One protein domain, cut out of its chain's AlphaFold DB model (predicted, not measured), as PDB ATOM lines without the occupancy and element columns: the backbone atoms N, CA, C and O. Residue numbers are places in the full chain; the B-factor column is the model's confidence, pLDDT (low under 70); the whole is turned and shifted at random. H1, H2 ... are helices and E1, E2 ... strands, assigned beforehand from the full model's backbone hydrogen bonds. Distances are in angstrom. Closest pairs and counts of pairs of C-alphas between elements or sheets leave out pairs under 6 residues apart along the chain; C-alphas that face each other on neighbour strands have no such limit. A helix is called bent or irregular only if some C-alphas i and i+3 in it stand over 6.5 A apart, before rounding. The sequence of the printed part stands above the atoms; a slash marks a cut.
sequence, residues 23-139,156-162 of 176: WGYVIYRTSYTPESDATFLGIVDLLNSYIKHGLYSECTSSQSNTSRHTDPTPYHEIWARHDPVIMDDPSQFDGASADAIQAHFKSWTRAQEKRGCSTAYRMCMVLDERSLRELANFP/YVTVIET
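What this domain is: This is residues 23 to 139 and 156 to 162 of the 176 residues of an uncharacterized protein of Penicillium brasilianum (UniProt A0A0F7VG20). A small four-stranded sheet has helix H4 slanting over one face and the first part of the long helix H1 on the other face, with the short helix H5 beside that part of H1. H1 then runs on well past the sheet, and the chain folds back through the short helix H2, a long helical hairpin that makes the longest axis; H3 only grazes the sheet. The printed part has 124 residues with five named helices and four named strands, in the order E1 H1 H2 E2 H3 H4 E3 H5 E4, and its class is mixed, helices and strands. The sheet's order is E2 E1 E3 E4, and it is mixed, with E2, E1 and E3 parallel and E4 antiparallel to E3. The whole is only just loose, close to compact, with a radius of gyration of the C-alphas of 16.8 A, and its outline is flat, 54 by 40 by 20 A.

Where its parts are: Start at the sheet and find C-alpha 26 at (118.554, 119.274, 116.989), where E1, residues 26 to 29, begins. Look beside it for E2, residues 85 to 87, and E3, residues 123 to 127, which is 13.4 A long; E4, residues 158 to 161, ends at C-alpha 161 at (113.511, 110.018, 120.159). H1, residues 34 to 65, runs 48.0 A from C-alpha 34 at (137.978, 123.646, 127.653) to C-alpha 65 at (121.405, 101.680, 88.316). H1 has a kink of 37 degrees near residue 41 and is irregular, with C-alphas 38 and 41 lying 7.7 A apart. H4, residues 98 to 114, is 24.3 A long. The shorter helices are H2, residues 73 to 79, H3, residues 90 to 93, and H5, residues 129 to 135.

How they stand to each other: Begin with the inner strands E1 and E3, parallel at 23 degrees, where N 28 and O 125 are 2.8 A apart, within hydrogen-bond range. On the other side of E1 is E2, an edge strand, parallel to it at 27 degrees, with N 27 and O 85 at 2.8 A. E4, the other edge strand, is antiparallel to E3 at 155 degrees, with N 124 and O 160 at 2.9 A. There are three layers, helices on both faces of a sheet, with H1 on one face and H4 on the other. H4 has a height over the sheet of 7.8 A and lies only just over E3 alone: 4 of its C-alphas fall on E3, and 2 each on E1 and E4. It runs slantwise to the strands, at 44 degrees to E3 on the local plane, and its closest C-alphas to E4 are those of Gln 102 and Ile 160, 6.4 A apart. H1 is on the sheet with residues 36 to 44. H5 only grazes the sheet and touches H1, at residues 36 to 43 of H1 alone, with the C-alphas of Ile 43 and Leu 135 closest at 6.4 A, at a steep tilt of 44 degrees, the same way. Farther along, residues 52 to 59 of H1 touch H2 in a helical hairpin, opposite ways at a shallow tilt of 20 degrees; the closest C-alphas, of Tyr 56 and Tyr 75, are 6.8 A apart. H2 is not on the sheet. H3 is close to H4 but not clearly touching it, with the C-alphas of Phe 93 and Ile 101 at 7.7 A. E1, H1 H2, E2 make a strand-helix-strand unit, two parallel neighbour strands with helices between, and E2, H3 H4, E3 a split one, with E1 between its strands; both crossovers are right-handed. In H2, H4 and H5 every O i to N i+4 pair is within hydrogen-bond range, in H1 23 of 28 are, and H3 is too short for such a pair.

The domain as a whole: The two C-alphas farthest apart are those of Ser 67 and Ser 91, at 55.0 A. Residues 140 to 155 are not printed, and C-alphas 139 and 156 are 14.2 A apart across the cut, in the link from H5 to E4. Of the links that are printed whole, H1 to H2 and H4 to E3 are short but not tight, and the others are tight. The model's mean pLDDT over the printed residues is 85.1, and residues 59 to 70, 116 to 120 and 162 are under 70.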
ATOM      1  N   TRP A  23     115.437 122.139 107.567       85.75
ATOM      2  CA  TRP A  23     115.566 120.796 108.129       85.75
ATOM      3  C   TRP A  23     116.955 120.595 108.724       85.75
ATOM      4  O   TRP A  23     117.908 121.245 108.322       85.75
ATOM      5  N   GLY A  24     117.079 119.662 109.654       88.12
ATOM      6  CA  GLY A  24     118.337 119.362 110.320       88.12
ATOM      7  C   GLY A  24     118.066 118.671 111.645       88.12
ATOM      8  O   GLY A  24     116.917 118.591 112.092       88.12
ATOM      9  N   TYR A  25     119.119 118.162 112.270       89.00
ATOM     10  CA  TYR A  25     119.008 117.630 113.621       89.00
ATOM     11  C   TYR A  25     119.007 118.758 114.647       89.00
ATOM     12  O   TYR A  25     119.620 119.807 114.452       89.00
ATOM     13  N   VAL A  26     118.327 118.511 115.763       92.88
ATOM     14  CA  VAL A  26     118.554 119.274 116.989       92.88
ATOM     15  C   VAL A  26     119.738 118.637 117.699       92.88
ATOM     16  O   VAL A  26     119.708 117.435 117.958       92.88
ATOM     17  N   ILE A  27     120.773 119.414 117.988       95.38
ATOM     18  CA  ILE A  27     122.026 118.940 118.572       95.38
ATOM     19  C   ILE A  27     122.193 119.597 119.937       95.38
ATOM     20  O   ILE A  27     122.322 120.815 120.033       95.38
ATOM     21  N   TYR A  28     122.180 118.789 120.992       96.62
ATOM     22  CA  TYR A  28     122.434 119.228 122.358       96.62
ATOM     23  C   TYR A  28     123.905 119.111 122.694       96.62
ATOM     24  O   TYR A  28     124.504 118.052 122.506       96.62
ATOM     25  N   ARG A  29     124.457 120.179 123.262       96.31
ATOM     26  CA  ARG A  29     125.761 120.154 123.909       96.31
ATOM     27  C   ARG A  29     125.583 119.946 125.406       96.31
ATOM     28  O   ARG A  29     124.916 120.751 126.056       96.31
ATOM     29  N   THR A  30     126.197 118.900 125.958       96.19
ATOM     30  CA  THR A  30     126.102 118.594 127.400       96.19
ATOM     31  C   THR A  30     127.441 118.581 128.134       96.19
ATOM     32  O   THR A  30     127.466 118.363 129.342       96.19
ATOM     33  N   SER A  31     128.550 118.845 127.435       94.06
ATOM     34  CA  SER A  31     129.870 119.049 128.044       94.06
ATOM     35  C   SER A  31     130.452 120.406 127.664       94.06
ATOM     36  O   SER A  31     130.538 120.739 126.476       94.06
ATOM     37  N   TYR A  32     130.930 121.143 128.667       95.44
ATOM     38  CA  TYR A  32     131.478 122.498 128.548       95.44
ATOM     39  C   TYR A  32     132.900 122.603 129.125       95.44
ATOM     40  O   TYR A  32     133.270 123.579 129.773       95.44
ATOM     41  N   THR A  33     133.707 121.560 128.928       93.62
ATOM     42  CA  THR A  33     135.133 121.579 129.264       93.62
ATOM     43  C   THR A  33     135.928 122.423 128.253       93.62
ATOM     44  O   THR A  33     135.503 122.582 127.109       93.62
ATOM     45  N   PRO A  34     137.132 122.919 128.607       93.81
ATOM     46  CA  PRO A  34     137.978 123.646 127.653       93.81
ATOM     47  C   PRO A  34     138.330 122.839 126.390       93.81
ATOM     48  O   PRO A  34     138.517 123.407 125.316       93.81
ATOM     49  N   GLU A  35     138.431 121.513 126.511       90.62
ATOM     50  CA  GLU A  35     138.665 120.606 125.381       90.62
ATOM     51  C   GLU A  35     137.416 120.484 124.497       90.62
ATOM     52  O   GLU A  35     137.513 120.536 123.267       90.62
ATOM     53  N   SER A  36     136.231 120.387 125.110       92.25
ATOM     54  CA  SER A  36     134.967 120.344 124.381       92.25
ATOM     55  C   SER A  36     134.688 121.665 123.657       92.25
ATOM     56  O   SER A  36     134.287 121.640 122.497       92.25
ATOM     57  N   ASP A  37     134.986 122.816 124.273       93.69
ATOM     58  CA  ASP A  37     134.873 124.146 123.649       93.69
ATOM     59  C   ASP A  37     135.704 124.255 122.366       93.69
ATOM     60  O   ASP A  37     135.248 124.802 121.361       93.69
ATOM     61  N   ALA A  38     136.924 123.713 122.385       92.50
ATOM     62  CA  ALA A  38     137.833 123.777 121.247       92.50
ATOM     63  C   ALA A  38     137.400 122.882 120.072       92.50
ATOM     64  O   ALA A  38     137.789 123.140 118.933       92.50
ATOM     65  N   THR A  39     136.622 121.829 120.335       92.44
ATOM     66  CA  THR A  39     136.318 120.771 119.355       92.44
ATOM     67  C   THR A  39     134.857 120.736 118.912       92.44
ATOM     68  O   THR A  39     134.570 120.250 117.818       92.44
ATOM     69  N   PHE A  40     133.934 121.292 119.703       94.44
ATOM     70  CA  PHE A  40     132.489 121.177 119.496       94.44
ATOM     71  C   PHE A  40     132.035 121.589 118.091       94.44
ATOM     72  O   PHE A  40     131.385 120.804 117.403       94.44
ATOM     73  N   LEU A  41     132.417 122.786 117.630       94.06
ATOM     74  CA  LEU A  41     132.018 123.270 116.302       94.06
ATOM     75  C   LEU A  41     132.584 122.397 115.176       94.06
ATOM     76  O   LEU A  41     131.860 122.068 114.239       94.06
ATOM     77  N   GLY A  42     133.838 121.950 115.302       94.19
ATOM     78  CA  GLY A  42     134.449 121.046 114.324       94.19
ATOM     79  C   GLY A  42     133.718 119.705 114.230       94.19
ATOM     80  O   GLY A  42     133.579 119.143 113.148       94.19
ATOM     81  N   ILE A  43     133.181 119.216 115.347       93.88
ATOM     82  CA  ILE A  43     132.411 117.970 115.392       93.88
ATOM     83  C   ILE A  43     131.007 118.157 114.810       93.88
ATOM     84  O   ILE A  43     130.520 117.279 114.098       93.88
ATOM     85  N   VAL A  44     130.369 119.309 115.034       94.94
ATOM     86  CA  VAL A  44     129.114 119.658 114.349       94.94
ATOM     87  C   VAL A  44     129.322 119.699 112.830       94.94
ATOM     88  O   VAL A  44     128.534 119.113 112.084       94.94
ATOM     89  N   ASP A  45     130.411 120.309 112.359       94.31
ATOM     90  CA  ASP A  45     130.766 120.342 110.934       94.31
ATOM     91  C   ASP A  45     131.060 118.945 110.370       94.31
ATOM     92  O   ASP A  45     130.656 118.617 109.244       94.31
ATOM     93  N   LEU A  46     131.707 118.089 111.160       92.81
ATOM     94  CA  LEU A  46     131.953 116.696 110.808       92.81
ATOM     95  C   LEU A  46     130.636 115.925 110.629       92.81
ATOM     96  O   LEU A  46     130.434 115.284 109.596       92.81
ATOM     97  N   LEU A  47     129.709 116.027 111.586       92.44
ATOM     98  CA  LEU A  47     128.388 115.394 111.497       92.44
ATOM     99  C   LEU A  47     127.613 115.884 110.271       92.44
ATOM    100  O   LEU A  47     127.077 115.075 109.510       92.44
ATOM    101  N   ASN A  48     127.621 117.194 110.021       92.88
ATOM    102  CA  ASN A  48     126.998 117.786 108.838       92.88
ATOM    103  C   ASN A  48     127.616 117.251 107.541       92.88
ATOM    104  O   ASN A  48     126.900 116.991 106.571       92.88
ATOM    105  N   SER A  49     128.930 117.024 107.525       92.00
ATOM    106  CA  SER A  49     129.624 116.421 106.385       92.00
ATOM    107  C   SER A  49     129.157 114.986 106.141       92.00
ATOM    108  O   SER A  49     128.896 114.623 104.993       92.00
ATOM    109  N   TYR A  50     128.970 114.185 107.195       89.44
ATOM    110  CA  TYR A  50     128.424 112.826 107.093       89.44
ATOM    111  C   TYR A  50     126.971 112.797 106.617       89.44
ATOM    112  O   TYR A  50     126.639 112.006 105.731       89.44
ATOM    113  N   ILE A  51     126.120 113.686 107.136       89.38
ATOM    114  CA  ILE A  51     124.728 113.836 106.686       89.38
ATOM    115  C   ILE A  51     124.695 114.197 105.200       89.38
ATOM    116  O   ILE A  51     123.977 113.568 104.416       89.38
ATOM    117  N   LYS A  52     125.521 115.165 104.787       90.12
ATOM    118  CA  LYS A  52     125.674 115.546 103.383       90.12
ATOM    119  C   LYS A  52     126.129 114.357 102.546       90.12
ATOM    120  O   LYS A  52     125.518 114.056 101.529       90.12
ATOM    121  N   HIS A  53     127.173 113.649 102.965       87.69
ATOM    122  CA  HIS A  53     127.662 112.492 102.226       87.69
ATOM    123  C   HIS A  53     126.580 111.414 102.069       87.69
ATOM    124  O   HIS A  53     126.394 110.906 100.966       87.69
ATOM    125  N   GLY A  54     125.815 111.116 103.127       84.31
ATOM    126  CA  GLY A  54     124.667 110.208 103.068       84.31
ATOM    127  C   GLY A  54     123.645 110.641 102.015       84.31
ATOM    128  O   GLY A  54     123.356 109.879 101.092       84.31
ATOM    129  N   LEU A  55     123.202 111.899 102.081       85.62
ATOM    130  CA  LEU A  55     122.251 112.485 101.133       85.62
ATOM    131  C   LEU A  55     122.724 112.374  99.671       85.62
ATOM    132  O   LEU A  55     121.949 112.000  98.795       85.62
ATOM    133  N   TYR A  56     123.995 112.675  99.391       84.75
ATOM    134  CA  TYR A  56     124.529 112.642  98.023       84.75
ATOM    135  C   TYR A  56     124.938 111.235  97.554       84.75
ATOM    136  O   TYR A  56     124.962 110.985  96.349       84.75
ATOM    137  N   SER A  57     125.201 110.291  98.462       79.25
ATOM    138  CA  SER A  57     125.473 108.888  98.104       79.25
ATOM    139  C   SER A  57     124.253 108.185  97.486       79.25
ATOM    140  O   SER A  57     124.386 107.317  96.619       79.25
ATOM    141  N   GLU A  58     123.039 108.617  97.842       70.12
ATOM    142  CA  GLU A  58     121.806 108.186  97.171       70.12
ATOM    143  C   GLU A  58     121.722 108.694  95.725       70.12
ATOM    144  O   GLU A  58     121.233 107.989  94.840       70.12
ATOM    145  N   CYS A  59     122.228 109.905  95.463       68.25
ATOM    146  CA  CYS A  59     122.264 110.480  94.120       68.25
ATOM    147  C   CYS A  59     123.198 109.679  93.200       68.25
ATOM    148  O   CYS A  59     122.852 109.406  92.050       68.25
ATOM    149  N   THR A  60     124.371 109.272  93.696       65.56
ATOM    150  CA  THR A  60     125.374 108.543  92.898       65.56
ATOM    151  C   THR A  60     124.994 107.079  92.663       65.56
ATOM    152  O   THR A  60     125.166 106.574  91.555       65.56
ATOM    153  N   SER A  61     124.410 106.404  93.658       60.56
ATOM    154  CA  SER A  61     123.905 105.026  93.516       60.56
ATOM    155  C   SER A  61     122.675 104.923  92.600       60.56
ATOM    156  O   SER A  61     122.496 103.929  91.893       60.56
ATOM    157  N   SER A  62     121.848 105.970  92.539       55.72
ATOM    158  CA  SER A  62     120.720 106.048  91.599       55.72
ATOM    159  C   SER A  62     121.176 106.222  90.140       55.72
ATOM    160  O   SER A  62     120.552 105.666  89.230       55.72
ATOM    161  N   GLN A  63     122.299 106.920  89.913       55.28
ATOM    162  CA  GLN A  63     122.909 107.080  88.584       55.28
ATOM    163  C   GLN A  63     123.537 105.787  88.053       55.28
ATOM    164  O   GLN A  63     123.503 105.553  86.849       55.28
ATOM    165  N   SER A  64     124.093 104.922  88.911       54.16
ATOM    166  CA  SER A  64     124.703 103.666  88.446       54.16
ATOM    167  C   SER A  64     123.672 102.624  88.001       54.16
ATOM    168  O   SER A  64     123.974 101.784  87.159       54.16
ATOM    169  N   ASN A  65     122.457 102.675  88.556       51.38
ATOM    170  CA  ASN A  65     121.405 101.680  88.316       51.38
ATOM    171  C   ASN A  65     120.398 102.086  87.230       51.38
ATOM    172  O   ASN A  65     119.601 101.259  86.787       51.38
ATOM    173  N   THR A  66     120.410 103.344  86.786       49.72
ATOM    174  CA  THR A  66     119.521 103.827  85.727       49.72
ATOM    175  C   THR A  66     120.343 104.537  84.659       49.72
ATOM    176  O   THR A  66     121.152 105.400  84.963       49.72
ATOM    177  N   SER A  67     120.121 104.236  83.376       50.09
ATOM    178  CA  SER A  67     120.756 104.931  82.237       50.09
ATOM    179  C   SER A  67     120.349 106.411  82.101       50.09
ATOM    180  O   SER A  67     120.540 107.032  81.054       50.09
ATOM    181  N   ARG A  68     119.735 106.981  83.140       53.53
ATOM    182  CA  ARG A  68     119.269 108.356  83.209       53.53
ATOM    183  C   ARG A  68     120.247 109.126  84.076       53.53
ATOM    184  O   ARG A  68     120.446 108.783  85.235       53.53
ATOM    185  N   HIS A  69     120.801 110.202  83.527       55.50
ATOM    186  CA  HIS A  69     121.430 111.236  84.337       55.50
ATOM    187  C   HIS A  69     120.417 111.711  85.381       55.50
ATOM    188  O   HIS A  69     119.455 112.409  85.066       55.50
ATOM    189  N   THR A  70     120.600 111.259  86.616       64.56
ATOM    190  CA  THR A  70     119.829 111.724  87.756       64.56
ATOM    191  C   THR A  70     120.203 113.178  88.001       64.56
ATOM    192  O   THR A  70     121.363 113.471  88.286       64.56
ATOM    193  N   ASP A  71     119.234 114.077  87.839       75.75
ATOM    194  CA  ASP A  71     119.398 115.501  88.114       75.75
ATOM    195  C   ASP A  71     119.733 115.702  89.606       75.75
ATOM    196  O   ASP A  71     118.928 115.303  90.454       75.75
ATOM    197  N   PRO A  72     120.896 116.285  89.961       82.25
ATOM    198  CA  PRO A  72     121.270 116.517  91.354       82.25
ATOM    199  C   PRO A  72     120.520 117.701  91.984       82.25
ATOM    200  O   PRO A  72     120.606 117.898  93.196       82.25
ATOM    201  N   THR A  73     119.769 118.482  91.197       87.75
ATOM    202  CA  THR A  73     119.062 119.688  91.656       87.75
ATOM    203  C   THR A  73     118.214 119.461  92.915       87.75
ATOM    204  O   THR A  73     118.380 120.233  93.859       87.75
ATOM    205  N   PRO A  74     117.397 118.394  93.040       87.56
ATOM    206  CA  PRO A  74     116.628 118.149  94.261       87.56
ATOM    207  C   PRO A  74     117.504 117.973  95.509       87.56
ATOM    208  O   PRO A  74     117.146 118.448  96.583       87.56
ATOM    209  N   TYR A  75     118.672 117.336  95.380       87.44
ATOM    210  CA  TYR A  75     119.616 117.156  96.488       87.44
ATOM    211  C   TYR A  75     120.285 118.477  96.880       87.44
ATOM    212  O   TYR A  75     120.475 118.743  98.068       87.44
ATOM    213  N   HIS A  76     120.597 119.334  95.901       90.81
ATOM    214  CA  HIS A  76     121.083 120.690  96.157       90.81
ATOM    215  C   HIS A  76     120.033 121.551  96.864       90.81
ATOM    216  O   HIS A  76     120.365 122.232  97.829       90.81
ATOM    217  N   GLU A  77     118.773 121.489  96.431       91.12
ATOM    218  CA  GLU A  77     117.660 122.219  97.046       91.12
ATOM    219  C   GLU A  77     117.385 121.760  98.482       91.12
ATOM    220  O   GLU A  77     117.176 122.598  99.360       91.12
ATOM    221  N   ILE A  78     117.435 120.446  98.732       89.88
ATOM    222  CA  ILE A  78     117.390 119.886 100.085       89.88
ATOM    223  C   ILE A  78     118.549 120.457 100.900       89.88
ATOM    224  O   ILE A  78     118.321 121.111 101.913       89.88
ATOM    225  N   TRP A  79     119.794 120.261 100.461       92.44
ATOM    226  CA  TRP A  79     120.964 120.676 101.235       92.44
ATOM    227  C   TRP A  79     121.013 122.187 101.495       92.44
ATOM    228  O   TRP A  79     121.397 122.607 102.579       92.44
ATOM    229  N   ALA A  80     120.563 123.014 100.549       92.12
ATOM    230  CA  ALA A  80     120.502 124.468 100.705       92.12
ATOM    231  C   ALA A  80     119.588 124.931 101.854       92.12
ATOM    232  O   ALA A  80     119.659 126.084 102.275       92.12
ATOM    233  N   ARG A  81     118.711 124.049 102.344       90.50
ATOM    234  CA  ARG A  81     117.775 124.296 103.449       90.50
ATOM    235  C   ARG A  81     118.176 123.567 104.735       90.50
ATOM    236  O   ARG A  81     117.384 123.550 105.677       90.50
ATOM    237  N   HIS A  82     119.361 122.954 104.751       91.50
ATOM    238  CA  HIS A  82     119.909 122.299 105.928       91.50
ATOM    239  C   HIS A  82     120.350 123.348 106.957       91.50
ATOM    240  O   HIS A  82     121.249 124.143 106.690       91.50
ATOM    241  N   ASP A  83     119.708 123.335 108.119       90.56
ATOM    242  CA  ASP A  83     119.880 124.276 109.221       90.56
ATOM    243  C   ASP A  83     119.692 123.515 110.551       90.56
ATOM    244  O   ASP A  83     118.560 123.355 111.029       90.56
ATOM    245  N   PRO A  84     120.768 122.925 111.106       91.12
ATOM    246  CA  PRO A  84     120.697 122.199 112.364       91.12
ATOM    247  C   PRO A  84     120.483 123.177 113.523       91.12
ATOM    248  O   PRO A  84     121.063 124.260 113.566       91.12
ATOM    249  N   VAL A  85     119.675 122.777 114.503       92.50
ATOM    250  CA  VAL A  85     119.413 123.602 115.689       92.50
ATOM    251  C   VAL A  85     120.400 123.218 116.777       92.50
ATOM    252  O   VAL A  85     120.355 122.098 117.282       92.50
ATOM    253  N   ILE A  86     121.260 124.152 117.171       95.31
ATOM    254  CA  ILE A  86     122.240 123.935 118.235       95.31
ATOM    255  C   ILE A  86     121.666 124.409 119.574       95.31
ATOM    256  O   ILE A  86     121.321 125.580 119.734       95.31
ATOM    257  N   MET A  87     121.557 123.489 120.531       95.44
ATOM    258  CA  MET A  87     121.164 123.754 121.915       95.44
ATOM    259  C   MET A  87     122.429 123.857 122.772       95.44
ATOM    260  O   MET A  87     122.922 122.855 123.294       95.44
ATOM    261  N   ASP A  88     122.955 125.077 122.862       95.19
ATOM    262  CA  ASP A  88     124.207 125.433 123.538       95.19
ATOM    263  C   ASP A  88     123.908 126.450 124.648       95.19
ATOM    264  O   ASP A  88     123.837 127.657 124.420       95.19
ATOM    265  N   ASP A  89     123.631 125.936 125.843       95.56
ATOM    266  CA  ASP A  89     123.396 126.729 127.048       95.56
ATOM    267  C   ASP A  89     123.978 125.976 128.257       95.56
ATOM    268  O   ASP A  89     123.335 125.054 128.776       95.56
ATOM    269  N   PRO A  90     125.177 126.357 128.740       94.19
ATOM    270  CA  PRO A  90     125.826 125.675 129.858       94.19
ATOM    271  C   PRO A  90     124.998 125.740 131.139       94.19
ATOM    272  O   PRO A  90     125.036 124.815 131.944       94.19
ATOM    273  N   SER A  91     124.207 126.800 131.334       94.56
ATOM    274  CA  SER A  91     123.395 126.948 132.544       94.56
ATOM    275  C   SER A  91     122.243 125.942 132.618       94.56
ATOM    276  O   SER A  91     121.729 125.677 133.706       94.56
ATOM    277  N   GLN A  92     121.849 125.377 131.472       94.56
ATOM    278  CA  GLN A  92     120.752 124.420 131.361       94.56
ATOM    279  C   GLN A  92     121.223 122.998 131.057       94.56
ATOM    280  O   GLN A  92     120.579 122.045 131.502       94.56
ATOM    281  N   PHE A  93     122.302 122.841 130.287       96.44
ATOM    282  CA  PHE A  93     122.668 121.553 129.698       96.44
ATOM    283  C   PHE A  93     124.001 120.978 130.181       96.44
ATOM    284  O   PHE A  93     124.275 119.817 129.873       96.44
ATOM    285  N   ASP A  94     124.820 121.721 130.934       96.19
ATOM    286  CA  ASP A  94     126.088 121.187 131.446       96.19
ATOM    287  C   ASP A  94     125.849 119.996 132.387       96.19
ATOM    288  O   ASP A  94     125.139 120.095 133.390       96.19
ATOM    289  N   GLY A  95     126.385 118.832 132.013       93.19
ATOM    290  CA  GLY A  95     126.176 117.576 132.731       93.19
ATOM    291  C   GLY A  95     124.734 117.048 132.710       93.19
ATOM    292  O   GLY A  95     124.403 116.162 133.502       93.19
ATOM    293  N   ALA A  96     123.862 117.565 131.837       94.69
ATOM    294  CA  ALA A  96     122.474 117.121 131.759       94.69
ATOM    295  C   ALA A  96     122.368 115.647 131.333       94.69
ATOM    296  O   ALA A  96     123.020 115.193 130.390       94.69
ATOM    297  N   SER A  97     121.503 114.893 132.016       92.56
ATOM    298  CA  SER A  97     121.235 113.492 131.685       92.56
ATOM    299  C   SER A  97     120.388 113.356 130.418       92.56
ATOM    300  O   SER A  97     119.644 114.267 130.046       92.56
ATOM    301  N   ALA A  98     120.426 112.177 129.789       89.88
ATOM    302  CA  ALA A  98     119.574 111.870 128.640       89.88
ATOM    303  C   ALA A  98     118.078 112.084 128.946       89.88
ATOM    304  O   ALA A  98     117.361 112.637 128.118       89.88
ATOM    305  N   ASP A  99     117.617 111.741 130.154       90.88
ATOM    306  CA  ASP A  99     116.227 111.964 130.575       90.88
ATOM    307  C   ASP A  99     115.876 113.458 130.648       90.88
ATOM    308  O   ASP A  99     114.797 113.870 130.211       90.88
ATOM    309  N   ALA A 100     116.793 114.287 131.161       93.06
ATOM    310  CA  ALA A 100     116.611 115.734 131.226       93.06
ATOM    311  C   ALA A 100     116.558 116.349 129.820       93.06
ATOM    312  O   ALA A 100     115.658 117.142 129.527       93.06
ATOM    313  N   ILE A 101     117.455 115.923 128.924       94.62
ATOM    314  CA  ILE A 101     117.441 116.344 127.520       94.62
ATOM    315  C   ILE A 101     116.162 115.883 126.822       94.62
ATOM    316  O   ILE A 101     115.532 116.679 126.130       94.62
ATOM    317  N   GLN A 102     115.714 114.643 127.036       91.81
ATOM    318  CA  GLN A 102     114.472 114.144 126.447       91.81
ATOM    319  C   GLN A 102     113.263 114.960 126.921       91.81
ATOM    320  O   GLN A 102     112.409 115.329 126.109       91.81
ATOM    321  N   ALA A 103     113.172 115.258 128.218       91.94
ATOM    322  CA  ALA A 103     112.093 116.065 128.778       91.94
ATOM    323  C   ALA A 103     112.100 117.494 128.211       91.94
ATOM    324  O   ALA A 103     111.052 117.993 127.780       91.94
ATOM    325  N   HIS A 104     113.275 118.127 128.149       94.75
ATOM    326  CA  HIS A 104     113.436 119.450 127.552       94.75
ATOM    327  C   HIS A 104     113.053 119.439 126.069       94.75
ATOM    328  O   HIS A 104     112.227 120.244 125.640       94.75
ATOM    329  N   PHE A 105     113.571 118.484 125.295       92.06
ATOM    330  CA  PHE A 105     113.309 118.367 123.866       92.06
ATOM    331  C   PHE A 105     111.816 118.161 123.572       92.06
ATOM    332  O   PHE A 105     111.260 118.876 122.742       92.06
ATOM    333  N   LYS A 106     111.121 117.298 124.329       89.88
ATOM    334  CA  LYS A 106     109.655 117.138 124.241       89.88
ATOM    335  C   LYS A 106     108.914 118.456 124.485       89.88
ATOM    336  O   LYS A 106     107.956 118.767 123.775       89.88
ATOM    337  N   SER A 107     109.327 119.224 125.494       90.31
ATOM    338  CA  SER A 107     108.722 120.525 125.811       90.31
ATOM    339  C   SER A 107     108.976 121.552 124.704       90.31
ATOM    340  O   SER A 107     108.049 122.224 124.243       90.31
ATOM    341  N   TRP A 108     110.218 121.626 124.227       90.69
ATOM    342  CA  TRP A 108     110.639 122.536 123.173       90.69
ATOM    343  C   TRP A 108     109.914 122.256 121.851       90.69
ATOM    344  O   TRP A 108     109.348 123.187 121.279       90.69
ATOM    345  N   THR A 109     109.821 120.997 121.408       86.75
ATOM    346  CA  THR A 109     109.112 120.628 120.167       86.75
ATOM    347  C   THR A 109     107.638 121.030 120.232       86.75
ATOM    348  O   THR A 109     107.143 121.704 119.330       86.75
ATOM    349  N   ARG A 110     106.952 120.758 121.353       85.06
ATOM    350  CA  ARG A 110     105.562 121.208 121.572       85.06
ATOM    351  C   ARG A 110     105.416 122.730 121.520       85.06
ATOM    352  O   ARG A 110     104.380 123.245 121.101       85.06
ATOM    353  N   ALA A 111     106.417 123.473 121.992       86.25
ATOM    354  CA  ALA A 111     106.407 124.931 121.924       86.25
ATOM    355  C   ALA A 111     106.596 125.442 120.487       86.25
ATOM    356  O   ALA A 111     105.969 126.437 120.124       86.25
ATOM    357  N   GLN A 112     107.407 124.766 119.668       81.00
ATOM    358  CA  GLN A 112     107.582 125.098 118.250       81.00
ATOM    359  C   GLN A 112     106.320 124.807 117.429       81.00
ATOM    360  O   GLN A 112     105.890 125.665 116.658       81.00
ATOM    361  N   GLU A 113     105.664 123.668 117.661       78.06
ATOM    362  CA  GLU A 113     104.389 123.320 117.015       78.06
ATOM    363  C   GLU A 113     103.317 124.391 117.267       78.06
ATOM    364  O   GLU A 113     102.645 124.851 116.344       78.06
ATOM    365  N   LYS A 114     103.208 124.873 118.514       76.00
ATOM    366  CA  LYS A 114     102.292 125.967 118.884       76.00
ATOM    367  C   LYS A 114     102.601 127.288 118.180       76.00
ATOM    368  O   LYS A 114     101.708 128.120 118.042       76.00
ATOM    369  N   ARG A 115     103.849 127.499 117.757       71.06
ATOM    370  CA  ARG A 115     104.276 128.680 116.991       71.06
ATOM    371  C   ARG A 115     104.019 128.530 115.489       71.06
ATOM    372  O   ARG A 115     104.333 129.444 114.736       71.06
ATOM    373  N   GLY A 116     103.442 127.407 115.053       61.94
ATOM    374  CA  GLY A 116     103.192 127.120 113.642       61.94
ATOM    375  C   GLY A 116     104.440 126.666 112.884       61.94
ATOM    376  O   GLY A 116     104.393 126.535 111.662       61.94
ATOM    377  N   CYS A 117     105.549 126.402 113.582       61.03
ATOM    378  CA  CYS A 117     106.689 125.727 112.984       61.03
ATOM    379  C   CYS A 117     106.291 124.259 112.792       61.03
ATOM    380  O   CYS A 117     106.042 123.552 113.768       61.03
ATOM    381  N   SER A 118     106.210 123.789 111.544       56.53
ATOM    382  CA  SER A 118     106.014 122.368 111.230       56.53
ATOM    383  C   SER A 118     107.293 121.598 111.564       56.53
ATOM    384  O   SER A 118     108.046 121.190 110.681       56.53
ATOM    385  N   THR A 119     107.585 121.443 112.849       55.81
ATOM    386  CA  THR A 119     108.792 120.785 113.323       55.81
ATOM    387  C   THR A 119     108.593 119.284 113.306       55.81
ATOM    388  O   THR A 119     108.211 118.684 114.304       55.81
ATOM    389  N   ALA A 120     108.910 118.651 112.180       61.41
ATOM    390  CA  ALA A 120     109.090 117.201 112.103       61.41
ATOM    391  C   ALA A 120     110.364 116.737 112.852       61.41
ATOM    392  O   ALA A 120     111.032 115.797 112.424       61.41
ATOM    393  N   TYR A 121     110.735 117.403 113.953       73.06
ATOM    394  CA  TYR A 121     111.846 117.007 114.808       73.06
ATOM    395  C   TYR A 121     111.397 115.803 115.635       73.06
ATOM    396  O   TYR A 121     110.772 115.946 116.682       73.06
ATOM    397  N   ARG A 122     111.683 114.602 115.125       75.62
ATOM    398  CA  ARG A 122     111.399 113.336 115.820       75.62
ATOM    399  C   ARG A 122     112.534 112.904 116.748       75.62
ATOM    400  O   ARG A 122     112.302 112.141 117.682       75.62
ATOM    401  N   MET A 123     113.741 113.402 116.484       86.19
ATOM    402  CA  MET A 123     114.974 112.975 117.135       86.19
ATOM    403  C   MET A 123     115.881 114.170 117.435       86.19
ATOM    404  O   MET A 123     115.903 115.137 116.664       86.19
ATOM    405  N   CYS A 124     116.658 114.085 118.511       91.31
ATOM    406  CA  CYS A 124     117.795 114.966 118.762       91.31
ATOM    407  C   CYS A 124     119.077 114.159 118.990       91.31
ATOM    408  O   CYS A 124     119.031 113.021 119.451       91.31
ATOM    409  N   MET A 125     120.216 114.753 118.649       94.00
ATOM    410  CA  MET A 125     121.546 114.231 118.948       94.00
ATOM    411  C   MET A 125     122.052 114.859 120.243       94.00
ATOM    412  O   MET A 125     121.829 116.046 120.482       94.00
ATOM    413  N   VAL A 126     122.752 114.081 121.061       94.69
ATOM    414  CA  VAL A 126     123.406 114.560 122.283       94.69
ATOM    415  C   VAL A 126     124.907 114.382 122.136       94.69
ATOM    416  O   VAL A 126     125.387 113.270 121.937       94.69
ATOM    417  N   LEU A 127     125.631 115.493 122.233       94.62
ATOM    418  CA  LEU A 127     127.085 115.541 122.236       94.62
ATOM    419  C   LEU A 127     127.564 115.735 123.672       94.62
ATOM    420  O   LEU A 127     127.679 116.860 124.172       94.62
ATOM    421  N   ASP A 128     127.806 114.603 124.325       91.81
ATOM    422  CA  ASP A 128     128.472 114.537 125.617       91.81
ATOM    423  C   ASP A 128     130.000 114.516 125.458       91.81
ATOM    424  O   ASP A 128     130.545 114.421 124.356       91.81
ATOM    425  N   GLU A 129     130.716 114.602 126.579       91.12
ATOM    426  CA  GLU A 129     132.185 114.590 126.608       91.12
ATOM    427  C   GLU A 129     132.773 113.378 125.867       91.12
ATOM    428  O   GLU A 129     133.782 113.483 125.167       91.12
ATOM    429  N   ARG A 130     132.121 112.218 125.994       89.19
ATOM    430  CA  ARG A 130     132.548 110.986 125.336       89.19
ATOM    431  C   ARG A 130     132.407 111.093 123.820       89.19
ATOM    432  O   ARG A 130     133.374 110.823 123.114       89.19
ATOM    433  N   SER A 131     131.235 111.502 123.342       90.06
ATOM    434  CA  SER A 131     130.942 111.692 121.919       90.06
ATOM    435  C   SER A 131     131.920 112.684 121.302       90.06
ATOM    436  O   SER A 131     132.433 112.447 120.211       90.06
ATOM    437  N   LEU A 132     132.227 113.769 122.019       91.00
ATOM    438  CA  LEU A 132     133.148 114.786 121.528       91.00
ATOM    439  C   LEU A 132     134.576 114.248 121.388       91.00
ATOM    440  O   LEU A 132     135.206 114.417 120.347       91.00
ATOM    441  N   ARG A 133     135.070 113.522 122.393       88.88
ATOM    442  CA  ARG A 133     136.409 112.926 122.347       88.88
ATOM    443  C   ARG A 133     136.549 111.856 121.271       88.88
ATOM    444  O   ARG A 133     137.583 111.787 120.608       88.88
ATOM    445  N   GLU A 134     135.536 111.005 121.127       87.25
ATOM    446  CA  GLU A 134     135.523 109.973 120.093       87.25
ATOM    447  C   GLU A 134     135.568 110.645 118.708       87.25
ATOM    448  O   GLU A 134     136.474 110.357 117.916       87.25
ATOM    449  N   LEU A 135     134.683 111.614 118.449       88.88
ATOM    450  CA  LEU A 135     134.542 112.239 117.130       88.88
ATOM    451  C   LEU A 135     135.674 113.201 116.765       88.88
ATOM    452  O   LEU A 135     135.903 113.423 115.578       88.88
ATOM    453  N   ALA A 136     136.413 113.738 117.739       87.44
ATOM    454  CA  ALA A 136     137.479 114.714 117.499       87.44
ATOM    455  C   ALA A 136     138.558 114.234 116.510       87.44
ATOM    456  O   ALA A 136     139.158 115.048 115.812       87.44
ATOM    457  N   ASN A 137     138.807 112.923 116.439       83.12
ATOM    458  CA  ASN A 137     139.815 112.331 115.550       83.12
ATOM    459  C   ASN A 137     139.199 111.525 114.399       83.12
ATOM    460  O   ASN A 137     139.905 110.780 113.714       83.12
ATOM    461  N   PHE A 138     137.881 111.605 114.218       83.69
ATOM    462  CA  PHE A 138     137.199 110.833 113.195       83.69
ATOM    463  C   PHE A 138     137.327 111.544 111.837       83.69
ATOM    464  O   PHE A 138     137.104 112.753 111.757       83.69
ATOM    465  N   PRO A 139     137.734 110.836 110.767       84.94
ATOM    466  CA  PRO A 139     137.987 111.474 109.481       84.94
ATOM    467  C   PRO A 139     136.677 111.953 108.847       84.94
ATOM    468  O   PRO A 139     135.627 111.366 109.097       84.94
ATOM    469  N   TYR A 156     129.612 106.148 118.043       79.12
ATOM    470  CA  TYR A 156     128.204 106.251 118.376       79.12
ATOM    471  C   TYR A 156     127.927 107.630 118.956       79.12
ATOM    472  O   TYR A 156     128.592 108.064 119.889       79.12
ATOM    473  N   VAL A 157     126.908 108.292 118.417       85.44
ATOM    474  CA  VAL A 157     126.315 109.488 119.014       85.44
ATOM    475  C   VAL A 157     124.999 109.077 119.644       85.44
ATOM    476  O   VAL A 157     124.228 108.321 119.045       85.44
ATOM    477  N   THR A 158     124.727 109.559 120.852       87.62
ATOM    478  CA  THR A 158     123.429 109.334 121.484       87.62
ATOM    479  C   THR A 158     122.345 110.079 120.714       87.62
ATOM    480  O   THR A 158     122.431 111.289 120.507       87.62
ATOM    481  N   VAL A 159     121.302 109.351 120.321       87.81
ATOM    482  CA  VAL A 159     120.103 109.902 119.691       87.81
ATOM    483  C   VAL A 159     118.919 109.660 120.615       87.81
ATOM    484  O   VAL A 159     118.730 108.552 121.112       87.81
ATOM    485  N   ILE A 160     118.140 110.707 120.866       86.75
ATOM    486  CA  ILE A 160     116.939 110.653 121.694       86.75
ATOM    487  C   ILE A 160     115.725 110.882 120.808       86.75
ATOM    488  O   ILE A 160     115.606 111.918 120.152       86.75
ATOM    489  N   GLU A 161     114.789 109.942 120.858       83.31
ATOM    490  CA  GLU A 161     113.511 110.018 120.159       83.31
ATOM    491  C   GLU A 161     112.392 110.452 121.118       83.31
ATOM    492  O   GLU A 161     112.401 110.146 122.320       83.31
ATOM    493  N   THR A 162     111.431 111.227 120.611       68.81
ATOM    494  CA  THR A 162     110.368 111.824 121.445       68.81
ATOM    495  C   THR A 162     109.018 111.132 121.373       68.81
ATOM    496  O   THR A 162     108.166 111.424 122.216       68.81
TER     497      THR A 162